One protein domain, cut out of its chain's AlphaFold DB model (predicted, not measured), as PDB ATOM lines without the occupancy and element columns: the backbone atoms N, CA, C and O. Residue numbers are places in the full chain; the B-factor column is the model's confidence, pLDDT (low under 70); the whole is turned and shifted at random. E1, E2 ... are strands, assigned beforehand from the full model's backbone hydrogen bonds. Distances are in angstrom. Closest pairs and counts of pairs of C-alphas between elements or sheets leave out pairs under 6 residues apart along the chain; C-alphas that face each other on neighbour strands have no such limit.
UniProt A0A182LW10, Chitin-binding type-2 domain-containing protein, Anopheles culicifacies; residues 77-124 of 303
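Overview. This is residues 77 to 124 of the 303 residues of the protein "Chitin-binding type-2 domain-containing protein" of Anopheles culicifacies (UniProt A0A182LW10). What shape is this? It has little regular structure: a long stretch with no named element, residues 77 to 90, leads into a small three-stranded sheet, and short E4 sits near one end of it. What builds it? The 48 printed residues hold four named strands, E1 to E4 in chain order, and no named helix; the class is all strand, with under half the residues in named elements. E1, E2 and E3 form a meander, each strand the antiparallel neighbour of the one before. How large? It is compact, radius of gyration of the C-alphas 10.7 A, spanning 31 by 21 by 16 A.

Along the chain. Where are E1 and E2? E1 is residues 91 to 93, 6.9 A, from C-alpha 91 at (38.667, 7.986, 26.982); E2 is residues 100 to 105, 16.3 A. And E3 and E4? E3 is residues 108 to 113, 16.4 A; E4 is residues 119 to 121, 6.3 A, ending at (37.770, 13.547, 34.903).

Arrangement. How do the strands pair? Hairpin E1 and E2 has N 92 and O 102 within hydrogen-bond range, 2.8 A; hairpin E2 and E3 has N 103 and O 110, 2.8 A. Where is E4? It pairs with no named strand and is apart from E3; its closest C-alphas to E2 are Phe 120 and Phe 101, 6.2 A.

Size, cuts and confidence. Is it continuous? The printed part has no cut, and no link is long. Where is confidence low? Residue 117 and residues 122 to 124 are under 70.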
ATOM      1  N   ASP A  77      42.046  -3.500  25.989       82.31
ATOM      2  CA  ASP A  77      41.123  -3.235  27.098       82.31
ATOM      3  C   ASP A  77      39.689  -3.529  26.645       82.31
ATOM      4  O   ASP A  77      39.239  -3.042  25.608       82.31
ATOM      5  N   ALA A  78      38.951  -4.317  27.430       85.56
ATOM      6  CA  ALA A  78      37.567  -4.686  27.128       85.56
ATOM      7  C   ALA A  78      36.598  -3.489  27.144       85.56
ATOM      8  O   ALA A  78      35.498  -3.571  26.602       85.56
ATOM      9  N   ARG A  79      36.994  -2.373  27.766       84.62
ATOM     10  CA  ARG A  79      36.234  -1.117  27.785       84.62
ATOM     11  C   ARG A  79      36.377  -0.332  26.479       84.62
ATOM     12  O   ARG A  79      35.619   0.614  26.273       84.62
ATOM     13  N   CYS A  80      37.328  -0.698  25.615       86.62
ATOM     14  CA  CYS A  80      37.486  -0.092  24.300       86.62
ATOM     15  C   CYS A  80      36.594  -0.793  23.263       86.62
ATOM     16  O   CYS A  80      36.639  -2.021  23.140       86.62
ATOM     17  N   PRO A  81      35.798  -0.042  22.482       86.06
ATOM     18  CA  PRO A  81      35.047  -0.621  21.377       86.06
ATOM     19  C   PRO A  81      36.007  -1.125  20.289       86.06
ATOM     20  O   PRO A  81      37.088  -0.578  20.089       86.06
ATOM     21  N   ARG A  82      35.614  -2.188  19.575       82.06
ATOM     22  CA  ARG A  82      36.405  -2.728  18.451       82.06
ATOM     23  C   ARG A  82      36.397  -1.809  17.227       82.06
ATOM     24  O   ARG A  82      37.363  -1.809  16.476       82.06
ATOM     25  N   ALA A  83      35.310  -1.064  17.042       82.12
ATOM     26  CA  ALA A  83      35.173  -0.039  16.017       82.12
ATOM     27  C   ALA A  83      35.112   1.323  16.711       82.12
ATOM     28  O   ALA A  83      34.205   1.555  17.515       82.12
ATOM     29  N   ASP A  84      36.076   2.197  16.431       78.19
ATOM     30  CA  ASP A  84      36.042   3.556  16.960       78.19
ATOM     31  C   ASP A  84      35.169   4.441  16.082       78.19
ATOM     32  O   ASP A  84      35.259   4.418  14.855       78.19
ATOM     33  N   ASP A  85      34.364   5.268  16.736       78.88
ATOM     34  CA  ASP A  85      33.626   6.341  16.092       78.88
ATOM     35  C   ASP A  85      34.437   7.648  16.221       78.88
ATOM     36  O   ASP A  85      34.701   8.081  17.353       78.88
ATOM     37  N   PRO A  86      34.823   8.313  15.111       78.81
ATOM     38  CA  PRO A  86      35.524   9.599  15.147       78.81
ATOM     39  C   PRO A  86      34.755  10.686  15.910       78.81
ATOM     40  O   PRO A  86      35.369  11.569  16.510       78.81
ATOM     41  N   MET A  87      33.420  10.616  15.913       79.06
ATOM     42  CA  MET A  87      32.545  11.587  16.574       79.06
ATOM     43  C   MET A  87      32.378  11.305  18.070       79.06
ATOM     44  O   MET A  87      31.941  12.182  18.818       79.06
ATOM     45  N   LYS A  88      32.745  10.103  18.534       79.12
ATOM     46  CA  LYS A  88      32.605   9.689  19.934       79.12
ATOM     47  C   LYS A  88      33.848   8.942  20.440       79.12
ATOM     48  O   LYS A  88      33.780   7.747  20.741       79.12
ATOM     49  N   PRO A  89      34.981   9.645  20.607       81.75
ATOM     50  CA  PRO A  89      36.197   9.040  21.133       81.75
ATOM     51  C   PRO A  89      36.020   8.612  22.597       81.75
ATOM     52  O   PRO A  89      35.643   9.408  23.465       81.75
ATOM     53  N   VAL A  90      36.333   7.349  22.881       84.06
ATOM     54  CA  VAL A  90      36.301   6.792  24.237       84.06
ATOM     55  C   VAL A  90      37.625   7.080  24.939       84.06
ATOM     56  O   VAL A  90      38.699   6.726  24.450       84.06
ATOM     57  N   HIS A  91      37.531   7.707  26.112       86.81
ATOM     58  CA  HIS A  91      38.667   7.986  26.982       86.81
ATOM     59  C   HIS A  91      38.476   7.276  28.323       86.81
ATOM     60  O   HIS A  91      37.406   7.355  28.929       86.81
ATOM     61  N   LEU A  92      39.513   6.590  28.792       85.25
ATOM     62  CA  LEU A  92      39.519   5.811  30.024       85.25
ATOM     63  C   LEU A  92      40.491   6.431  31.033       85.25
ATOM     64  O   LEU A  92      41.548   6.948  30.671       85.25
ATOM     65  N   ALA A  93      40.146   6.345  32.316       84.00
ATOM     66  CA  ALA A  93      41.034   6.771  33.391       84.00
ATOM     67  C   ALA A  93      42.156   5.749  33.612       84.00
ATOM     68  O   ALA A  93      41.900   4.540  33.639       84.00
ATOM     69  N   VAL A  94      43.372   6.244  33.859       82.44
ATOM     70  CA  VAL A  94      44.473   5.434  34.392       82.44
ATOM     71  C   VAL A  94      44.315   5.340  35.908       82.44
ATOM     72  O   VAL A  94      44.283   6.347  36.620       82.44
ATOM     73  N   ASN A  95      44.215   4.118  36.428       77.00
ATOM     74  CA  ASN A  95      44.094   3.900  37.866       77.00
ATOM     75  C   ASN A  95      45.368   4.378  38.580       77.00
ATOM     76  O   ASN A  95      46.461   3.895  38.306       77.00
ATOM     77  N   GLY A  96      45.224   5.318  39.516       75.06
ATOM     78  CA  GLY A  96      46.330   5.811  40.344       75.06
ATOM     79  C   GLY A  96      47.122   6.987  39.764       75.06
ATOM     80  O   GLY A  96      47.934   7.554  40.493       75.06
ATOM     81  N   ASN A  97      46.861   7.409  38.520       75.88
ATOM     82  CA  ASN A  97      47.472   8.609  37.949       75.88
ATOM     83  C   ASN A  97      46.437   9.472  37.219       75.88
ATOM     84  O   ASN A  97      46.044   9.184  36.096       75.88
ATOM     85  N   CYS A  98      46.018  10.559  37.865       77.94
ATOM     86  CA  CYS A  98      45.064  11.503  37.291       77.94
ATOM     87  C   CYS A  98      45.682  12.394  36.202       77.94
ATOM     88  O   CYS A  98      44.937  12.979  35.425       77.94
ATOM     89  N   GLY A  99      47.012  12.491  36.121       80.12
ATOM     90  CA  GLY A  99      47.723  13.243  35.082       80.12
ATOM     91  C   GLY A  99      47.894  12.476  33.771       80.12
ATOM     92  O   GLY A  99      48.614  12.941  32.894       80.12
ATOM     93  N   LYS A 100      47.272  11.299  33.648       82.50
ATOM     94  CA  LYS A 100      47.306  10.463  32.451       82.50
ATOM     95  C   LYS A 100      45.932   9.899  32.146       82.50
ATOM     96  O   LYS A 100      45.125   9.648  33.043       82.50
ATOM     97  N   PHE A 101      45.684   9.656  30.871       86.88
ATOM     98  CA  PHE A 101      44.452   9.049  30.390       86.88
ATOM     99  C   PHE A 101      44.757   8.082  29.258       86.88
ATOM    100  O   PHE A 101      45.796   8.176  28.618       86.88
ATOM    101  N   MET A 102      43.854   7.142  29.011       87.12
ATOM    102  CA  MET A 102      43.971   6.241  27.874       87.12
ATOM    103  C   MET A 102      42.932   6.600  26.821       87.12
ATOM    104  O   MET A 102      41.764   6.808  27.151       87.12
ATOM    105  N   LYS A 103      43.333   6.652  25.553       86.81
ATOM    106  CA  LYS A 103      42.420   6.809  24.420       86.81
ATOM    107  C   LYS A 103      42.283   5.484  23.687       86.81
ATOM    108  O   LYS A 103      43.284   4.837  23.386       86.81
ATOM    109  N   CYS A 104      41.047   5.081  23.430       88.12
ATOM    110  CA  CYS A 104      40.776   3.861  22.686       88.12
ATOM    111  C   CYS A 104      40.963   4.090  21.182       88.12
ATOM    112  O   CYS A 104      40.438   5.067  20.646       88.12
ATOM    113  N   PHE A 105      41.691   3.176  20.545       85.12
ATOM    114  CA  PHE A 105      41.755   3.004  19.103       85.12
ATOM    115  C   PHE A 105      41.797   1.509  18.732       85.12
ATOM    116  O   PHE A 105      42.683   0.779  19.181       85.12
ATOM    117  N   GLY A 106      40.859   1.029  17.922       83.62
ATOM    118  CA  GLY A 106      40.795  -0.320  17.364       83.62
ATOM    119  C   GLY A 106      40.710  -1.406  18.433       83.62
ATOM    120  O   GLY A 106      41.344  -2.451  18.303       83.62
ATOM    121  N   GLY A 107      40.001  -1.147  19.538       84.12
ATOM    122  CA  GLY A 107      39.949  -2.046  20.698       84.12
ATOM    123  C   GLY A 107      41.199  -2.027  21.590       84.12
ATOM    124  O   GLY A 107      41.336  -2.880  22.470       84.12
ATOM    125  N   ARG A 108      42.119  -1.076  21.389       85.19
ATOM    126  CA  ARG A 108      43.328  -0.896  22.207       85.19
ATOM    127  C   ARG A 108      43.333   0.463  22.889       85.19
ATOM    128  O   ARG A 108      42.990   1.468  22.287       85.19
ATOM    129  N   ALA A 109      43.753   0.489  24.141       86.81
ATOM    130  CA  ALA A 109      43.907   1.672  24.962       86.81
ATOM    131  C   ALA A 109      45.353   2.187  24.875       86.81
ATOM    132  O   ALA A 109      46.292   1.484  25.246       86.81
ATOM    133  N   TYR A 110      45.527   3.420  24.403       86.88
ATOM    134  CA  TYR A 110      46.818   4.104  24.314       86.88
ATOM    135  C   TYR A 110      46.930   5.136  25.428       86.88
ATOM    136  O   TYR A 110      46.110   6.051  25.498       86.88
ATOM    137  N   GLU A 111      47.921   4.986  26.304       87.19
ATOM    138  CA  GLU A 111      48.186   5.941  27.382       87.19
ATOM    139  C   GLU A 111      48.762   7.244  26.815       87.19
ATOM    140  O   GLU A 111      49.710   7.229  26.035       87.19
ATOM    141  N   MET A 112      48.185   8.369  27.222       83.56
ATOM    142  CA  MET A 112      48.604   9.716  26.861       83.56
ATOM    143  C   MET A 112      48.662  10.583  28.119       83.56
ATOM    144  O   MET A 112      47.863  10.426  29.051       83.56
ATOM    145  N   ASP A 113      49.615  11.509  28.148       84.50
ATOM    146  CA  ASP A 113      49.762  12.442  29.258       84.50
ATOM    147  C   ASP A 113      48.735  13.579  29.149       84.50
ATOM    148  O   ASP A 113      48.435  14.088  28.064       84.50
ATOM    149  N   CYS A 114      48.170  13.986  30.287       81.19
ATOM    150  CA  CYS A 114      47.321  15.166  30.340       81.19
ATOM    151  C   CYS A 114      48.175  16.436  30.163       81.19
ATOM    152  O   CYS A 114      49.265  16.533  30.734       81.19
ATOM    153  N   PRO A 115      47.674  17.451  29.436       79.06
ATOM    154  CA  PRO A 115      48.315  18.760  29.389       79.06
ATOM    155  C   PRO A 115      48.499  19.352  30.798       79.06
ATOM    156  O   PRO A 115      47.704  19.101  31.708       79.06
ATOM    157  N   ALA A 116      49.561  20.142  30.982       75.00
ATOM    158  CA  ALA A 116      49.991  20.619  32.295       75.00
ATOM    159  C   ALA A 116      48.860  21.322  33.075       75.00
ATOM    160  O   ALA A 116      48.216  22.246  32.580       75.00
ATOM    161  N   GLY A 117      48.638  20.890  34.320       69.94
ATOM    162  CA  GLY A 117      47.618  21.455  35.213       69.94
ATOM    163  C   GLY A 117      46.205  20.883  35.038       69.94
ATOM    164  O   GLY A 117      45.281  21.357  35.705       69.94
ATOM    165  N   LEU A 118      46.025  19.869  34.186       72.00
ATOM    166  CA  LEU A 118      44.754  19.174  33.983       72.00
ATOM    167  C   LEU A 118      44.854  17.715  34.460       72.00
ATOM    168  O   LEU A 118      45.856  17.038  34.266       72.00
ATOM    169  N   GLU A 119      43.790  17.246  35.100       78.06
ATOM    170  CA  GLU A 119      43.568  15.872  35.538       78.06
ATOM    171  C   GLU A 119      42.393  15.261  34.774       78.06
ATOM    172  O   GLU A 119      41.363  15.911  34.576       78.06
ATOM    173  N   PHE A 120      42.501  13.993  34.395       77.81
ATOM    174  CA  PHE A 120      41.417  13.267  33.748       77.81
ATOM    175  C   PHE A 120      40.191  13.147  34.669       77.81
ATOM    176  O   PHE A 120      40.249  12.545  35.745       77.81
ATOM    177  N   GLY A 121      39.056  13.699  34.233       72.06
ATOM    178  CA  GLY A 121      37.770  13.547  34.903       72.06
ATOM    179  C   GLY A 121      36.906  12.501  34.199       72.06
ATOM    180  O   GLY A 121      36.642  12.600  33.009       72.06
ATOM    181  N   ALA A 122      36.346  11.536  34.930       63.19
ATOM    182  CA  ALA A 122      35.446  10.532  34.338       63.19
ATOM    183  C   ALA A 122      34.184  11.132  33.664       63.19
ATOM    184  O   ALA A 122      33.532  10.465  32.872       63.19
ATOM    185  N   LYS A 123      33.830  12.386  33.995       59.41
ATOM    186  CA  LYS A 123      32.687  13.128  33.426       59.41
ATOM    187  C   LYS A 123      33.085  14.206  32.414       59.41
ATOM    188  O   LYS A 123      32.238  14.683  31.670       59.41
ATOM    189  N   SER A 124      34.350  14.602  32.400       57.97
ATOM    190  CA  SER A 124      34.905  15.606  31.500       57.97
ATOM    191  C   SER A 124      36.318  15.149  31.205       57.97
ATOM    192  O   SER A 124      37.134  15.120  32.125       57.97
TER     193      SER A 124